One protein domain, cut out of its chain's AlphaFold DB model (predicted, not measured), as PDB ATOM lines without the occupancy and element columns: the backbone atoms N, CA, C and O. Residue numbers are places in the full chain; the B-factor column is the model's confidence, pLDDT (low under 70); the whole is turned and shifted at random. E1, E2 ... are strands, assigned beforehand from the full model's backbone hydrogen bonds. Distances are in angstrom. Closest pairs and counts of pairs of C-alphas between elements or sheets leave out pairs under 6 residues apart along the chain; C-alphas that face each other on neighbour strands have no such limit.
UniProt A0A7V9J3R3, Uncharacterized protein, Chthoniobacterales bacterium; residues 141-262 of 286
ATOM      1  N   PRO A 141     224.551 279.299 221.895       95.62
ATOM      2  CA  PRO A 141     225.239 278.077 222.304       95.62
ATOM      3  C   PRO A 141     226.758 278.279 222.331       95.62
ATOM      4  O   PRO A 141     227.329 278.921 221.448       95.62
ATOM      5  N   ILE A 142     227.403 277.731 223.360       96.19
ATOM      6  CA  ILE A 142     228.862 277.751 223.548       96.19
ATOM      7  C   ILE A 142     229.455 276.350 223.708       96.19
ATOM      8  O   ILE A 142     230.631 276.151 223.438       96.19
ATOM      9  N   TRP A 143     228.643 275.375 224.114       97.12
ATOM     10  CA  TRP A 143     229.052 273.982 224.237       97.12
ATOM     11  C   TRP A 143     227.847 273.079 224.003       97.12
ATOM     12  O   TRP A 143     226.721 273.437 224.357       97.12
ATOM     13  N   ARG A 144     228.079 271.907 223.415       97.56
ATOM     14  CA  ARG A 144     227.043 270.901 223.189       97.56
ATOM     15  C   ARG A 144     227.636 269.499 223.232       97.56
ATOM     16  O   ARG A 144     228.744 269.287 222.739       97.56
ATOM     17  N   ARG A 145     226.879 268.540 223.762       97.81
ATOM     18  CA  ARG A 145     227.197 267.111 223.667       97.81
ATOM     19  C   ARG A 145     225.926 266.272 223.705       97.81
ATOM     20  O   ARG A 145     225.028 266.548 224.498       97.81
ATOM     21  N   THR A 146     225.895 265.240 222.872       97.81
ATOM     22  CA  THR A 146     224.814 264.252 222.820       97.81
ATOM     23  C   THR A 146     225.265 262.961 223.498       97.81
ATOM     24  O   THR A 146     226.405 262.533 223.320       97.81
ATOM     25  N   VAL A 147     224.385 262.372 224.301       97.50
ATOM     26  CA  VAL A 147     224.609 261.166 225.111       97.50
ATOM     27  C   VAL A 147     223.396 260.242 225.010       97.50
ATOM     28  O   VAL A 147     222.310 260.696 224.658       97.50
ATOM     29  N   GLY A 148     223.558 258.956 225.316       95.69
ATOM     30  CA  GLY A 148     222.429 258.019 225.367       95.69
ATOM     31  C   GLY A 148     221.587 258.178 226.638       95.69
ATOM     32  O   GLY A 148     222.123 258.515 227.695       95.69
ATOM     33  N   ASP A 149     220.289 257.888 226.551       94.12
ATOM     34  CA  ASP A 149     219.403 257.714 227.712       94.12
ATOM     35  C   ASP A 149     219.162 256.211 227.943       94.12
ATOM     36  O   ASP A 149     218.330 255.611 227.262       94.12
ATOM     37  N   PRO A 150     219.894 255.561 228.868       90.25
ATOM     38  CA  PRO A 150     219.753 254.125 229.094       90.25
ATOM     39  C   PRO A 150     218.412 253.741 229.736       90.25
ATOM     40  O   PRO A 150     218.013 252.585 229.626       90.25
ATOM     41  N   ALA A 151     217.719 254.670 230.405       89.12
ATOM     42  CA  ALA A 151     216.479 254.373 231.117       89.12
ATOM     43  C   ALA A 151     215.265 254.360 230.180       89.12
ATOM     44  O   ALA A 151     214.400 253.497 230.309       89.12
ATOM     45  N   ASN A 152     215.210 255.301 229.234       86.62
ATOM     46  CA  ASN A 152     214.079 255.442 228.310       86.62
ATOM     47  C   ASN A 152     214.409 255.020 226.869       86.62
ATOM     48  O   ASN A 152     213.513 254.962 226.029       86.62
ATOM     49  N   GLY A 153     215.679 254.737 226.573       87.44
ATOM     50  CA  GLY A 153     216.172 254.607 225.205       87.44
ATOM     51  C   GLY A 153     216.339 255.966 224.513       87.44
ATOM     52  O   GLY A 153     215.839 256.998 224.964       87.44
ATOM     53  N   GLY A 154     217.061 255.966 223.391       91.31
ATOM     54  CA  GLY A 154     217.314 257.167 222.591       91.31
ATOM     55  C   GLY A 154     218.474 258.022 223.105       91.31
ATOM     56  O   GLY A 154     219.402 257.525 223.752       91.31
ATOM     57  N   VAL A 155     218.441 259.315 222.771       95.62
ATOM     58  CA  VAL A 155     219.530 260.261 223.048       95.62
ATOM     59  C   VAL A 155     219.046 261.541 223.730       95.62
ATOM     60  O   VAL A 155     217.896 261.964 223.607       95.62
ATOM     61  N   ARG A 156     219.960 262.190 224.451       97.44
ATOM     62  CA  ARG A 156     219.799 263.535 225.006       97.44
ATOM     63  C   ARG A 156     220.947 264.406 224.550       97.44
ATOM     64  O   ARG A 156     222.107 264.015 224.629       97.44
ATOM     65  N   THR A 157     220.622 265.615 224.131       98.19
ATOM     66  CA  THR A 157     221.576 266.664 223.811       98.19
ATOM     67  C   THR A 157     221.560 267.692 224.928       98.19
ATOM     68  O   THR A 157     220.568 268.386 225.154       98.19
ATOM     69  N   TYR A 158     222.691 267.816 225.613       98.44
ATOM     70  CA  TYR A 158     222.955 268.936 226.499       98.44
ATOM     71  C   TYR A 158     223.544 270.090 225.694       98.44
ATOM     72  O   TYR A 158     224.520 269.901 224.968       98.44
ATOM     73  N   SER A 159     223.008 271.294 225.869       98.19
ATOM     74  CA  SER A 159     223.577 272.532 225.332       98.19
ATOM     75  C   SER A 159     223.823 273.527 226.462       98.19
ATOM     76  O   SER A 159     222.901 273.847 227.213       98.19
ATOM     77  N   LEU A 160     225.041 274.061 226.561       98.06
ATOM     78  CA  LEU A 160     225.318 275.255 227.357       98.06
ATOM     79  C   LEU A 160     225.259 276.480 226.460       98.06
ATOM     80  O   LEU A 160     225.833 276.495 225.369       98.06
ATOM     81  N   MET A 161     224.562 277.508 226.924       97.25
ATOM     82  CA  MET A 161     224.323 278.722 226.158       97.25
ATOM     83  C   MET A 161     224.518 279.954 227.030       97.25
ATOM     84  O   MET A 161     224.230 279.930 228.221       97.25
ATOM     85  N   THR A 162     224.953 281.056 226.438       95.75
ATOM     86  CA  THR A 162     225.085 282.339 227.126       95.75
ATOM     87  C   THR A 162     224.013 283.306 226.654       95.75
ATOM     88  O   THR A 162     223.712 283.400 225.463       95.75
ATOM     89  N   ASN A 163     223.431 284.043 227.598       94.62
ATOM     90  CA  ASN A 163     222.593 285.198 227.297       94.62
ATOM     91  C   ASN A 163     223.141 286.437 227.997       94.62
ATOM     92  O   ASN A 163     223.447 286.399 229.193       94.62
ATOM     93  N   ARG A 164     223.252 287.537 227.253       91.44
ATOM     94  CA  ARG A 164     223.725 288.818 227.776       91.44
ATOM     95  C   ARG A 164     222.526 289.700 228.108       91.44
ATOM     96  O   ARG A 164     221.847 290.188 227.214       91.44
ATOM     97  N   PHE A 165     222.304 289.920 229.397       87.31
ATOM     98  CA  PHE A 165     221.387 290.934 229.902       87.31
ATOM     99  C   PHE A 165     222.109 292.288 230.027       87.31
ATOM    100  O   PHE A 165     223.345 292.328 229.995       87.31
ATOM    101  N   PRO A 166     221.376 293.407 230.193       87.38
ATOM    102  CA  PRO A 166     221.988 294.725 230.361       87.38
ATOM    103  C   PRO A 166     222.972 294.820 231.538       87.38
ATOM    104  O   PRO A 166     223.976 295.519 231.439       87.38
ATOM    105  N   ASP A 167     222.706 294.114 232.640       87.81
ATOM    106  CA  ASP A 167     223.473 294.189 233.889       87.81
ATOM    107  C   ASP A 167     224.420 292.994 234.119       87.81
ATOM    108  O   ASP A 167     225.334 293.084 234.938       87.81
ATOM    109  N   HIS A 168     224.222 291.864 233.433       91.00
ATOM    110  CA  HIS A 168     225.047 290.666 233.605       91.00
ATOM    111  C   HIS A 168     224.978 289.715 232.402       91.00
ATOM    112  O   HIS A 168     224.067 289.770 231.585       91.00
ATOM    113  N   THR A 169     225.922 288.778 232.316       93.00
ATOM    114  CA  THR A 169     225.807 287.609 231.429       93.00
ATOM    115  C   THR A 169     225.401 286.399 232.262       93.00
ATOM    116  O   THR A 169     225.919 286.203 233.361       93.00
ATOM    117  N   SER A 170     224.453 285.612 231.767       94.62
ATOM    118  CA  SER A 170     223.987 284.384 232.412       94.62
ATOM    119  C   SER A 170     224.324 283.167 231.562       94.62
ATOM    120  O   SER A 170     224.154 283.198 230.339       94.62
ATOM    121  N   LEU A 171     224.753 282.091 232.218       97.19
ATOM    122  CA  LEU A 171     224.842 280.767 231.618       97.19
ATOM    123  C   LEU A 171     223.485 280.068 231.733       97.19
ATOM    124  O   LEU A 171     222.804 280.143 232.759       97.19
ATOM    125  N   TYR A 172     223.108 279.376 230.670       97.75
ATOM    126  CA  TYR A 172     221.918 278.553 230.557       97.75
ATOM    127  C   TYR A 172     222.311 277.139 230.169       97.75
ATOM    128  O   TYR A 172     223.295 276.927 229.459       97.75
ATOM    129  N   VAL A 173     221.491 276.189 230.598       98.31
ATOM    130  CA  VAL A 173     221.507 274.818 230.105       98.31
ATOM    131  C   VAL A 173     220.188 274.532 229.401       98.31
ATOM    132  O   VAL A 173     219.131 274.992 229.841       98.31
ATOM    133  N   ARG A 174     220.259 273.776 228.306       98.12
ATOM    134  CA  ARG A 174     219.116 273.119 227.680       98.12
ATOM    135  C   ARG A 174     219.380 271.628 227.586       98.12
ATOM    136  O   ARG A 174     220.482 271.227 227.214       98.12
ATOM    137  N   VAL A 175     218.358 270.847 227.911       98.12
ATOM    138  CA  VAL A 175     218.321 269.400 227.700       98.12
ATOM    139  C   VAL A 175     217.196 269.117 226.723       98.12
ATOM    140  O   VAL A 175     216.047 269.482 226.978       98.12
ATOM    141  N   GLU A 176     217.531 268.523 225.587       96.94
ATOM    142  CA  GLU A 176     216.581 268.245 224.513       96.94
ATOM    143  C   GLU A 176     216.869 266.894 223.859       96.94
ATOM    144  O   GLU A 176     218.009 266.438 223.813       96.94
ATOM    145  N   ASP A 177     215.830 266.256 223.345       95.81
ATOM    146  CA  ASP A 177     215.940 265.248 222.306       95.81
ATOM    147  C   ASP A 177     215.756 265.969 220.970       95.81
ATOM    148  O   ASP A 177     214.653 266.376 220.595       95.81
ATOM    149  N   GLN A 178     216.878 266.200 220.291       89.94
ATOM    150  CA  GLN A 178     216.902 266.968 219.052       89.94
ATOM    151  C   GLN A 178     216.240 266.209 217.892       89.94
ATOM    152  O   GLN A 178     215.684 266.845 217.001       89.94
ATOM    153  N   GLU A 179     216.280 264.875 217.904       89.12
ATOM    154  CA  GLU A 179     215.686 264.044 216.854       89.12
ATOM    155  C   GLU A 179     214.157 264.114 216.916       89.12
ATOM    156  O   GLU A 179     213.498 264.317 215.898       89.12
ATOM    157  N   ASN A 180     213.602 264.075 218.129       92.06
ATOM    158  CA  ASN A 180     212.160 264.156 218.366       92.06
ATOM    159  C   ASN A 180     211.640 265.590 218.584       92.06
ATOM    160  O   ASN A 180     210.464 265.777 218.889       92.06
ATOM    161  N   SER A 181     212.493 266.613 218.439       90.62
ATOM    162  CA  SER A 181     212.153 268.027 218.694       90.62
ATOM    163  C   SER A 181     211.529 268.279 220.077       90.62
ATOM    164  O   SER A 181     210.681 269.157 220.243       90.62
ATOM    165  N   LEU A 182     211.952 267.510 221.085       92.81
ATOM    166  CA  LEU A 182     211.415 267.571 222.442       92.81
ATOM    167  C   LEU A 182     212.409 268.251 223.383       92.81
ATOM    168  O   LEU A 182     213.498 267.741 223.635       92.81
ATOM    169  N   VAL A 183     212.020 269.386 223.963       94.94
ATOM    170  CA  VAL A 183     212.832 270.085 224.968       94.94
ATOM    171  C   VAL A 183     212.361 269.701 226.368       94.94
ATOM    172  O   VAL A 183     211.233 270.002 226.749       94.94
ATOM    173  N   TYR A 184     213.238 269.069 227.148       94.94
ATOM    174  CA  TYR A 184     212.954 268.644 228.523       94.94
ATOM    175  C   TYR A 184     213.054 269.809 229.503       94.94
ATOM    176  O   TYR A 184     212.208 269.972 230.381       94.94
ATOM    177  N   ALA A 185     214.092 270.633 229.357       95.94
ATOM    178  CA  ALA A 185     214.290 271.793 230.211       95.94
ATOM    179  C   ALA A 185     215.163 272.850 229.538       95.94
ATOM    180  O   ALA A 185     216.126 272.528 228.845       95.94
ATOM    181  N   THR A 186     214.867 274.121 229.809       97.31
ATOM    182  CA  THR A 186     215.798 275.241 229.633       97.31
ATOM    183  C   THR A 186     215.756 276.109 230.885       97.31
ATOM    184  O   THR A 186     214.682 276.539 231.303       97.31
ATOM    185  N   PHE A 187     216.903 276.362 231.512       96.88
ATOM    186  CA  PHE A 187     216.981 277.225 232.696       96.88
ATOM    187  C   PHE A 187     218.378 277.816 232.887       96.88
ATOM    188  O   PHE A 187     219.371 277.316 232.353       96.88
ATOM    189  N   SER A 188     218.452 278.907 233.651       96.19
ATOM    190  CA  SER A 188     219.722 279.551 233.982       96.19
ATOM    191  C   SER A 188     220.471 278.778 235.067       96.19
ATOM    192  O   SER A 188     219.908 278.466 236.115       96.19
ATOM    193  N   LEU A 189     221.764 278.544 234.840       96.69
ATOM    194  CA  LEU A 189     222.708 278.061 235.851       96.69
ATOM    195  C   LEU A 189     223.284 279.203 236.704       96.69
ATOM    196  O   LEU A 189     224.014 278.941 237.657       96.69
ATOM    197  N   GLY A 190     222.968 280.459 236.380       94.88
ATOM    198  CA  GLY A 190     223.412 281.649 237.099       94.88
ATOM    199  C   GLY A 190     224.314 282.566 236.274       94.88
ATOM    200  O   GLY A 190     224.450 282.429 235.057       94.88
ATOM    201  N   ARG A 191     224.913 283.544 236.961       94.12
ATOM    202  CA  ARG A 191     225.824 284.522 236.356       94.12
ATOM    203  C   ARG A 191     227.110 283.847 235.879       94.12
ATOM    204  O   ARG A 191     227.634 282.965 236.554       94.12
ATOM    205  N   LEU A 192     227.626 284.324 234.751       92.56
ATOM    206  CA  LEU A 192     228.917 283.956 234.179       92.56
ATOM    207  C   LEU A 192     229.736 285.231 233.976       92.56
ATOM    208  O   LEU A 192     229.264 286.168 233.327       92.56
ATOM    209  N   ILE A 193     230.960 285.266 234.501       88.69
ATOM    210  CA  ILE A 193     231.914 286.332 234.176       88.69
ATOM    211  C   ILE A 193     232.786 285.906 232.992       88.69
ATOM    212  O   ILE A 193     233.275 284.786 232.940       88.69
ATOM    213  N   SER A 194     232.979 286.811 232.032       67.19
ATOM    214  CA  SER A 194     233.558 286.519 230.711       67.19
ATOM    215  C   SER A 194     235.049 286.150 230.682       67.19
ATOM    216  O   SER A 194     235.576 285.950 229.595       67.19
ATOM    217  N   PHE A 195     235.741 286.104 231.825       67.69
ATOM    218  CA  PHE A 195     237.189 285.864 231.863       67.69
ATOM    219  C   PHE A 195     237.578 284.396 231.651       67.69
ATOM    220  O   PHE A 195     238.641 284.155 231.092       67.69
ATOM    221  N   ASP A 196     236.726 283.449 232.052       71.56
ATOM    222  CA  ASP A 196     236.959 282.011 231.892       71.56
ATOM    223  C   ASP A 196     235.733 281.354 231.246       71.56
ATOM    224  O   ASP A 196     234.593 281.584 231.667       71.56
ATOM    225  N   GLU A 197     235.961 280.514 230.235       85.56
ATOM    226  CA  GLU A 197     234.898 279.681 229.674       85.56
ATOM    227  C   GLU A 197     234.404 278.677 230.730       85.56
ATOM    228  O   GLU A 197     235.204 278.120 231.492       85.56
ATOM    229  N   PRO A 198     233.085 278.434 230.823       93.75
ATOM    230  CA  PRO A 198     232.567 277.435 231.743       93.75
ATOM    231  C   PRO A 198     233.050 276.046 231.321       93.75
ATOM    232  O   PRO A 198     232.967 275.663 230.156       93.75
ATOM    233  N   HIS A 199     233.517 275.271 232.293       95.25
ATOM    234  CA  HIS A 199     233.941 273.897 232.072       95.25
ATOM    235  C   HIS A 199     232.732 272.969 232.138       95.25
ATOM    236  O   HIS A 199     231.894 273.099 233.035       95.25
ATOM    237  N   ALA A 200     232.673 272.012 231.217       97.50
ATOM    238  CA  ALA A 200     231.584 271.058 231.102       97.50
ATOM    239  C   ALA A 200     232.129 269.647 230.888       97.50
ATOM    240  O   ALA A 200     232.934 269.428 229.983       97.50
ATOM    241  N   GLU A 201     231.672 268.693 231.691       97.88
ATOM    242  CA  GLU A 201     232.047 267.283 231.576       97.88
ATOM    243  C   GLU A 201     230.838 266.370 231.766       97.88
ATOM    244  O   GLU A 201     229.878 266.726 232.445       97.88
ATOM    245  N   ILE A 202     230.899 265.185 231.158       97.81
ATOM    246  CA  ILE A 202     229.879 264.142 231.297       97.81
ATOM    247  C   ILE A 202     230.457 263.001 232.132       97.81
ATOM    248  O   ILE A 202     231.570 262.537 231.858       97.81
ATOM    249  N   ASP A 203     229.714 262.558 233.142       97.38
ATOM    250  CA  ASP A 203     230.096 261.414 233.969       97.38
ATOM    251  C   ASP A 203     229.640 260.068 233.374       97.38
ATOM    252  O   ASP A 203     229.128 259.984 232.258       97.38
ATOM    253  N   ARG A 204     229.885 258.974 234.103       95.88
ATOM    254  CA  ARG A 204     229.494 257.616 233.695       95.88
ATOM    255  C   ARG A 204     227.976 257.411 233.583       95.88
ATOM    256  O   ARG A 204     227.559 256.504 232.873       95.88
ATOM    257  N   ASP A 205     227.184 258.231 234.274       95.88
ATOM    258  CA  ASP A 205     225.723 258.139 234.340       95.88
ATOM    259  C   ASP A 205     225.067 259.102 233.332       95.88
ATOM    260  O   ASP A 205     223.859 259.344 233.371       95.88
ATOM    261  N   ASN A 206     225.869 259.658 232.414       97.38
ATOM    262  CA  ASN A 206     225.480 260.653 231.420       97.38
ATOM    263  C   ASN A 206     224.883 261.937 232.029       97.38
ATOM    264  O   ASN A 206     224.098 262.642 231.384       97.38
ATOM    265  N   GLN A 207     225.273 262.276 233.258       97.75
ATOM    266  CA  GLN A 207     224.928 263.539 233.900       97.75
ATOM    267  C   GLN A 207     225.916 264.623 233.472       97.75
ATOM    268  O   GLN A 207     227.118 264.389 233.319       97.75
ATOM    269  N   LEU A 208     225.403 265.833 233.271       98.56
ATOM    270  CA  LEU A 208     226.209 266.988 232.907       98.56
ATOM    271  C   LEU A 208     226.716 267.707 234.151       98.56
ATOM    272  O   LEU A 208     225.935 268.270 234.915       98.56
ATOM    273  N   HIS A 209     228.033 267.787 234.280       98.56
ATOM    274  CA  HIS A 209     228.732 268.570 235.285       98.56
ATOM    275  C   HIS A 209     229.187 269.891 234.683       98.56
ATOM    276  O   HIS A 209     229.915 269.903 233.693       98.56
ATOM    277  N   VAL A 210     228.800 271.004 235.301       98.19
ATOM    278  CA  VAL A 210     229.144 272.354 234.844       98.19
ATOM    279  C   VAL A 210     229.822 273.112 235.968       98.19
ATOM    280  O   VAL A 210     229.291 273.192 237.074       98.19
ATOM    281  N   LEU A 211     230.977 273.702 235.680       97.25
ATOM    282  CA  LEU A 211     231.700 274.576 236.592       97.25
ATOM    283  C   LEU A 211     231.954 275.920 235.912       97.25
ATOM    284  O   LEU A 211     232.629 275.993 234.889       97.25
ATOM    285  N   GLN A 212     231.432 276.986 236.504       96.06
ATOM    286  CA  GLN A 212     231.487 278.338 235.947       96.06
ATOM    287  C   GLN A 212     231.994 279.333 236.988       96.06
ATOM    288  O   GLN A 212     231.681 279.212 238.173       96.06
ATOM    289  N   CYS A 213     232.729 280.351 236.550       94.69
ATOM    290  CA  CYS A 213     233.086 281.475 237.406       94.69
ATOM    291  C   CYS A 213     231.904 282.457 237.455       94.69
ATOM    292  O   CYS A 213     231.528 283.049 236.440       94.69
ATOM    293  N   SER A 214     231.276 282.595 238.623       93.69
ATOM    294  CA  SER A 214     230.047 283.381 238.810       93.69
ATOM    295  C   SER A 214     230.290 284.790 239.356       93.69
ATOM    296  O   SER A 214     229.472 285.685 239.143       93.69
ATOM    297  N   ALA A 215     231.411 284.995 240.048       92.25
ATOM    298  CA  ALA A 215     231.911 286.292 240.503       92.25
ATOM    299  C   ALA A 215     233.432 286.185 240.747       92.25
ATOM    300  O   ALA A 215     233.958 285.070 240.743       92.25
ATOM    301  N   PRO A 216     234.168 287.291 240.973       91.25
ATOM    302  CA  PRO A 216     235.596 287.214 241.276       91.25
ATOM    303  C   PRO A 216     235.874 286.238 242.425       91.25
ATOM    304  O   PRO A 216     235.370 286.421 243.530       91.25
ATOM    305  N   ARG A 217     236.669 285.196 242.147       91.38
ATOM    306  CA  ARG A 217     237.006 284.099 243.076       91.38
ATOM    307  C   ARG A 217     235.828 283.241 243.555       91.38
ATOM    308  O   ARG A 217     236.036 282.409 244.429       91.38
ATOM    309  N   ILE A 218     234.631 283.378 242.988       94.06
ATOM    310  CA  ILE A 218     233.466 282.555 243.334       94.06
ATOM    311  C   ILE A 218     233.033 281.747 242.120       94.06
ATOM    312  O   ILE A 218     232.701 282.295 241.067       94.06
ATOM    313  N   TRP A 219     232.981 280.437 242.305       95.38
ATOM    314  CA  TRP A 219     232.665 279.457 241.281       95.38
ATOM    315  C   TRP A 219     231.375 278.728 241.630       95.38
ATOM    316  O   TRP A 219     231.185 278.292 242.760       95.38
ATOM    317  N   SER A 220     230.498 278.566 240.650       96.00
ATOM    318  CA  SER A 220     229.267 277.797 240.785       96.00
ATOM    319  C   SER A 220     229.425 276.457 240.080       96.00
ATOM    320  O   SER A 220     229.818 276.395 238.915       96.00
ATOM    321  N   TYR A 221     229.101 275.384 240.784       97.38
ATOM    322  CA  TYR A 221     229.114 274.018 240.288       97.38
ATOM    323  C   TYR A 221     227.688 273.483 240.234       97.38
ATOM    324  O   TYR A 221     226.960 273.567 241.223       97.38
ATOM    325  N   SER A 222     227.293 272.932 239.091       98.31
ATOM    326  CA  SER A 222     225.963 272.369 238.871       98.31
ATOM    327  C   SER A 222     226.055 270.983 238.245       98.31
ATOM    328  O   SER A 222     226.934 270.741 237.420       98.31
ATOM    329  N   VAL A 223     225.139 270.092 238.618       98.50
ATOM    330  CA  VAL A 223     224.963 268.776 237.990       98.50
ATOM    331  C   VAL A 223     223.543 268.683 237.452       98.50
ATOM    332  O   VAL A 223     222.595 268.935 238.197       98.50
ATOM    333  N   VAL A 224     223.394 268.359 236.170       98.62
ATOM    334  CA  VAL A 224     222.112 268.306 235.457       98.62
ATOM    335  C   VAL A 224     221.882 266.893 234.932       98.62
ATOM    336  O   VAL A 224     222.777 266.304 234.330       98.62
ATOM    337  N   GLY A 225     220.690 266.354 235.182       97.75
ATOM    338  CA  GLY A 225     220.287 265.023 234.741       97.75
ATOM    339  C   GLY A 225     219.717 264.993 233.322       97.75
ATOM    340  O   GLY A 225     219.365 266.025 232.743       97.75
ATOM    341  N   LEU A 226     219.564 263.774 232.794       96.88
ATOM    342  CA  LEU A 226     219.014 263.500 231.460       96.88
ATOM    343  C   LEU A 226     217.552 263.949 231.298       96.88
ATOM    344  O   LEU A 226     217.102 264.192 230.183       96.88
ATOM    345  N   ASP A 227     216.823 264.075 232.406       94.75
ATOM    346  CA  ASP A 227     215.441 264.563 232.466       94.75
ATOM    347  C   ASP A 227     215.342 266.096 232.559       94.75
ATOM    348  O   ASP A 227     214.251 266.648 232.699       94.75
ATOM    349  N   GLY A 228     216.480 266.796 232.517       95.56
ATOM    350  CA  GLY A 228     216.537 268.246 232.639       95.56
ATOM    351  C   GLY A 228     216.419 268.771 234.069       95.56
ATOM    352  O   GLY A 228     216.312 269.985 234.252       95.56
ATOM    353  N   ARG A 229     216.460 267.918 235.103       97.25
ATOM    354  CA  ARG A 229     216.474 268.376 236.500       97.25
ATOM    355  C   ARG A 229     217.875 268.789 236.947       97.25
ATOM    356  O   ARG A 229     218.878 268.159 236.611       97.25
ATOM    357  N   LEU A 230     217.938 269.833 237.770       97.62
ATOM    358  CA  LEU A 230     219.147 270.226 238.492       97.62
ATOM    359  C   LEU A 230     219.326 269.303 239.707       97.62
ATOM    360  O   LEU A 230     218.609 269.434 240.697       97.62
ATOM    361  N   LEU A 231     220.273 268.371 239.622       97.44
ATOM    362  CA  LEU A 231     220.531 267.346 240.638       97.44
ATOM    363  C   LEU A 231     221.376 267.877 241.799       97.44
ATOM    364  O   LEU A 231     221.190 267.485 242.949       97.44
ATOM    365  N   LYS A 232     222.317 268.780 241.505       96.31
ATOM    366  CA  LYS A 232     223.188 269.395 242.509       96.31
ATOM    367  C   LYS A 232     223.542 270.816 242.109       96.31
ATOM    368  O   LYS A 232     223.786 271.085 240.937       96.31
ATOM    369  N   HIS A 233     223.627 271.699 243.097       96.50
ATOM    370  CA  HIS A 233     224.170 273.043 242.948       96.50
ATOM    371  C   HIS A 233     225.015 273.389 244.172       96.50
ATOM    372  O   HIS A 233     224.623 273.111 245.307       96.50
ATOM    373  N   THR A 234     226.215 273.919 243.967       95.81
ATOM    374  CA  THR A 234     227.172 274.187 245.045       95.81
ATOM    375  C   THR A 234     228.096 275.332 244.659       95.81
ATOM    376  O   THR A 234     228.522 275.419 243.511       95.81
ATOM    377  N   THR A 235     228.454 276.168 245.627       95.69
ATOM    378  CA  THR A 235     229.393 277.274 245.432       95.69
ATOM    379  C   THR A 235     230.769 276.909 245.980       95.69
ATOM    380  O   THR A 235     230.883 276.213 246.990       95.69
ATOM    381  N   TYR A 236     231.819 277.362 245.301       95.19
ATOM    382  CA  TYR A 236     233.209 277.208 245.704       95.19
ATOM    383  C   TYR A 236     233.907 278.563 245.715       95.19
ATOM    384  O   TYR A 236     233.831 279.327 244.751       95.19
ATOM    385  N   SER A 237     234.679 278.804 246.763       94.44
ATOM    386  CA  SER A 237     235.588 279.933 246.867       94.44
ATOM    387  C   SER A 237     236.985 279.541 246.375       94.44
ATOM    388  O   SER A 237     237.589 278.570 246.838       94.44
ATOM    389  N   GLN A 238     237.538 280.311 245.440       92.06
ATOM    390  CA  GLN A 238     238.931 280.206 245.020       92.06
ATOM    391  C   GLN A 238     239.824 280.786 246.122       92.06
ATOM    392  O   GLN A 238     239.867 281.997 246.340       92.06
ATOM    393  N   THR A 239     240.547 279.902 246.805       89.44
ATOM    394  CA  THR A 239     241.474 280.250 247.887       89.44
ATOM    395  C   THR A 239     242.919 280.106 247.404       89.44
ATOM    396  O   THR A 239     243.430 280.984 246.716       89.44
ATOM    397  N   ARG A 240     243.578 278.986 247.718       89.88
ATOM    398  CA  ARG A 240     244.949 278.681 247.269       89.88
ATOM    399  C   ARG A 240     244.995 278.065 245.874       89.88
ATOM    400  O   ARG A 240     246.025 278.122 245.215       89.88
ATOM    401  N   SER A 241     243.895 277.462 245.433       92.38
ATOM    402  CA  SER A 241     243.776 276.799 244.137       92.38
ATOM    403  C   SER A 241     242.457 277.163 243.463       92.38
ATOM    404  O   SER A 241     241.454 277.432 244.128       92.38
ATOM    405  N   THR A 242     242.471 277.188 242.131       91.25
ATOM    406  CA  THR A 242     241.274 277.414 241.315       91.25
ATOM    407  C   THR A 242     240.455 276.125 241.228       91.25
ATOM    408  O   THR A 242     241.036 275.096 240.873       91.25
ATOM    409  N   PRO A 243     239.138 276.161 241.510       94.56
ATOM    410  CA  PRO A 243     238.244 275.039 241.245       94.56
ATOM    411  C   PRO A 243     238.336 274.581 239.785       94.56
ATOM    412  O   PRO A 243     238.263 275.397 238.868       94.56
ATOM    413  N   ARG A 244     238.484 273.276 239.559       94.56
ATOM    414  CA  ARG A 244     238.479 272.652 238.227       94.56
ATOM    415  C   ARG A 244     237.740 271.325 238.254       94.56
ATOM    416  O   ARG A 244     237.858 270.580 239.229       94.56
ATOM    417  N   LEU A 245     237.044 271.001 237.167       96.19
ATOM    418  CA  LEU A 245     236.483 269.666 236.975       96.19
ATOM    419  C   LEU A 245     237.609 268.657 236.740       96.19
ATOM    420  O   LEU A 245     238.555 268.922 235.997       96.19
ATOM    421  N   ARG A 246     237.503 267.495 237.381       95.25
ATOM    422  CA  ARG A 246     238.344 266.332 237.112       95.25
ATOM    423  C   ARG A 246     237.481 265.097 236.971       95.25
ATOM    424  O   ARG A 246     236.629 264.827 237.816       95.25
ATOM    425  N   ARG A 247     237.758 264.346 235.911       94.44
ATOM    426  CA  ARG A 247     237.207 263.017 235.700       94.44
ATOM    427  C   ARG A 247     238.126 261.981 236.338       94.44
ATOM    428  O   ARG A 247     239.344 262.054 236.173       94.44
ATOM    429  N   THR A 248     237.548 261.056 237.087       92.75
ATOM    430  CA  THR A 248     238.254 259.922 237.691       92.75
ATOM    431  C   THR A 248     238.381 258.769 236.686       92.75
ATOM    432  O   THR A 248     237.635 258.734 235.700       92.75
ATOM    433  N   PRO A 249     239.293 257.804 236.910       91.56
ATOM    434  CA  PRO A 249     239.363 256.581 236.107       91.56
ATOM    435  C   PRO A 249     238.052 255.786 236.102       91.56
ATOM    436  O   PRO A 249     237.701 255.182 235.094       91.56
ATOM    437  N   GLU A 250     237.280 255.846 237.188       91.56
ATOM    438  CA  GLU A 250     235.970 255.204 237.305       91.56
ATOM    439  C   GLU A 250     234.856 255.990 236.586       91.56
ATOM    440  O   GLU A 250     233.675 255.675 236.733       91.56
ATOM    441  N   GLY A 251     235.199 257.054 235.853       90.69
ATOM    442  CA  GLY A 251     234.280 257.834 235.032       90.69
ATOM    443  C   GLY A 251     233.403 258.827 235.795       90.69
ATOM    444  O   GLY A 251     232.562 259.463 235.165       90.69
ATOM    445  N   THR A 252     233.589 259.001 237.108       94.69
ATOM    446  CA  THR A 252     232.902 260.058 237.872       94.69
ATOM    447  C   THR A 252     233.557 261.407 237.632       94.69
ATOM    448  O   THR A 252     234.750 261.494 237.342       94.69
ATOM    449  N   VAL A 253     232.783 262.480 237.773       96.62
ATOM    450  CA  VAL A 253     233.291 263.850 237.681       96.62
ATOM    451  C   VAL A 253     233.142 264.540 239.032       96.62
ATOM    452  O   VAL A 253     232.082 264.519 239.655       96.62
ATOM    453  N   ALA A 254     234.221 265.171 239.488       94.06
ATOM    454  CA  ALA A 254     234.250 265.923 240.734       94.06
ATOM    455  C   ALA A 254     234.976 267.261 240.561       94.06
ATOM    456  O   ALA A 254     235.780 267.449 239.645       94.06
ATOM    457  N   VAL A 255     234.702 268.197 241.469       95.19
ATOM    458  CA  VAL A 255     235.454 269.451 241.564       95.19
ATOM    459  C   VAL A 255     236.709 269.204 242.397       95.19
ATOM    460  O   VAL A 255     236.642 268.649 243.491       95.19
ATOM    461  N   SER A 256     237.855 269.635 241.878       93.62
ATOM    462  CA  SER A 256     239.137 269.651 242.583       93.62
ATOM    463  C   SER A 256     239.629 271.088 242.745       93.62
ATOM    464  O   SER A 256     239.497 271.894 241.825       93.62
ATOM    465  N   GLY A 257     240.224 271.399 243.896       91.88
ATOM    466  CA  GLY A 257     240.685 272.751 244.214       91.88
ATOM    467  C   GLY A 257     239.578 273.692 244.700       91.88
ATOM    468  O   GLY A 257     238.388 273.395 244.605       91.88
ATOM    469  N   GLY A 258     239.999 274.833 245.246       91.81
ATOM    470  CA  GLY A 258     239.137 275.749 245.992       91.81
ATOM    471  C   GLY A 258     238.579 275.151 247.285       91.81
ATOM    472  O   GLY A 258     238.907 274.033 247.682       91.81
ATOM    473  N   THR A 259     237.734 275.929 247.953       93.00
ATOM    474  CA  THR A 259     237.032 275.533 249.176       93.00
ATOM    475  C   THR A 259     235.540 275.548 248.892       93.00
ATOM    476  O   THR A 259     235.027 276.549 248.404       93.00
ATOM    477  N   GLN A 260     234.847 274.443 249.165       92.31
ATOM    478  CA  GLN A 260     233.397 274.392 249.026       92.31
ATOM    479  C   GLN A 260     232.747 275.275 250.095       92.31
ATOM    480  O   GLN A 260     233.025 275.106 251.284       92.31
ATOM    481  N   ASP A 261     231.849 276.163 249.684       85.19
ATOM    482  CA  ASP A 261     231.045 276.940 250.616       85.19
ATOM    483  C   ASP A 261     229.950 276.016 251.164       85.19
ATOM    484  O   ASP A 261     228.989 275.660 250.474       85.19
ATOM    485  N   VAL A 262     230.116 275.563 252.404       76.19
ATOM    486  CA  VAL A 262     229.057 274.860 253.132       76.19
ATOM    487  C   VAL A 262     228.162 275.932 253.756       76.19
ATOM    488  O   VAL A 262     228.694 276.821 254.427       76.19
TER     489      VAL A 262
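This is residues 141 to 262 of the 286 residues of an uncharacterized protein of Chthoniobacterales bacterium (UniProt A0A7V9J3R3). Three antiparallel sheets are stacked face to face, with the sheet E5 E6 E7 E8 in the middle, the sheet E1 E2 E3 E4 over one of its faces and the small hairpin of E9 and E10 over part of the other. The chain builds the layers one after another, each from strands that fold back on the strand before. The printed part has 122 residues with ten named strands, E1 to E10 in chain order, and no named helix; the class is all strand. The sheets run E1 - E2 - E3 - E4, E5 - E6 - E7 - E8 and E9 - E10. The whole is compact, with a radius of gyration of the C-alphas of 14.5 A, and flat, spanning 44 by 41 by 22 A.

E1, residues 141 to 148, E2, residues 155 to 164, E3, residues 169 to 177, and E4, residues 182 to 191, form a meander, each strand the antiparallel neighbour of the one before. This sheet is twisted, with edge strands E1 and E4. N 145 and O 158 of the hairpin E1 and E2 are 3.0 A apart, N 159 and O 174 of E2 and E3 2.9 A, and N 173 and O 187 of E3 and E4 3.0 A, each within hydrogen-bond range. A second twisted meander holds E5, residues 199 to 202, E6, residues 208 to 215, E7, residues 218 to 224, and E8, residues 230 to 237. Within hydrogen-bond range there are N 201 and O 209, 2.9 A, N 210 and O 222, 2.8 A, and N 221 and O 234, 2.8 A. The parts of these sheets that face each other are 11.3 A centre to centre, their best planes 17 degrees apart. The closest C-alphas of E4 and E6, those of Arg 191 and Ser 214, are 5.0 A apart, while E4 and E8 are apart. E9, residues 244 to 247, and E10, residues 253 to 256, form a hairpin, with N 246 and O 254 2.8 A apart. It is face to face with the second sheet, the parts that face each other 9.1 A centre to centre and their best planes 9 degrees apart; the closest C-alphas of E6 and E9, those of Leu 211 and Leu 245, are 6.9 A apart.

E1 begins at C-alpha 141, (225.239, 278.077, 222.304), and spans 20.5 A. E2 spans 29.2 A, E3 26.1 A, E4 26.2 A, E6 21.5 A, E7 19.8 A and E8 20.8 A; E5, E9 and E10 have four residues each. E10 ends at C-alpha 256, (239.137, 269.651, 242.583).

The C-alphas farthest apart, those of Asn 180 and Arg 240, are 46.1 A apart. The printed part has no cut, and no link is long. Residues 259 to 260 pair antiparallel with residues 236 to 237 of E8. The mean pLDDT of the printed part is 93.8; residues 194 to 195 are under 70.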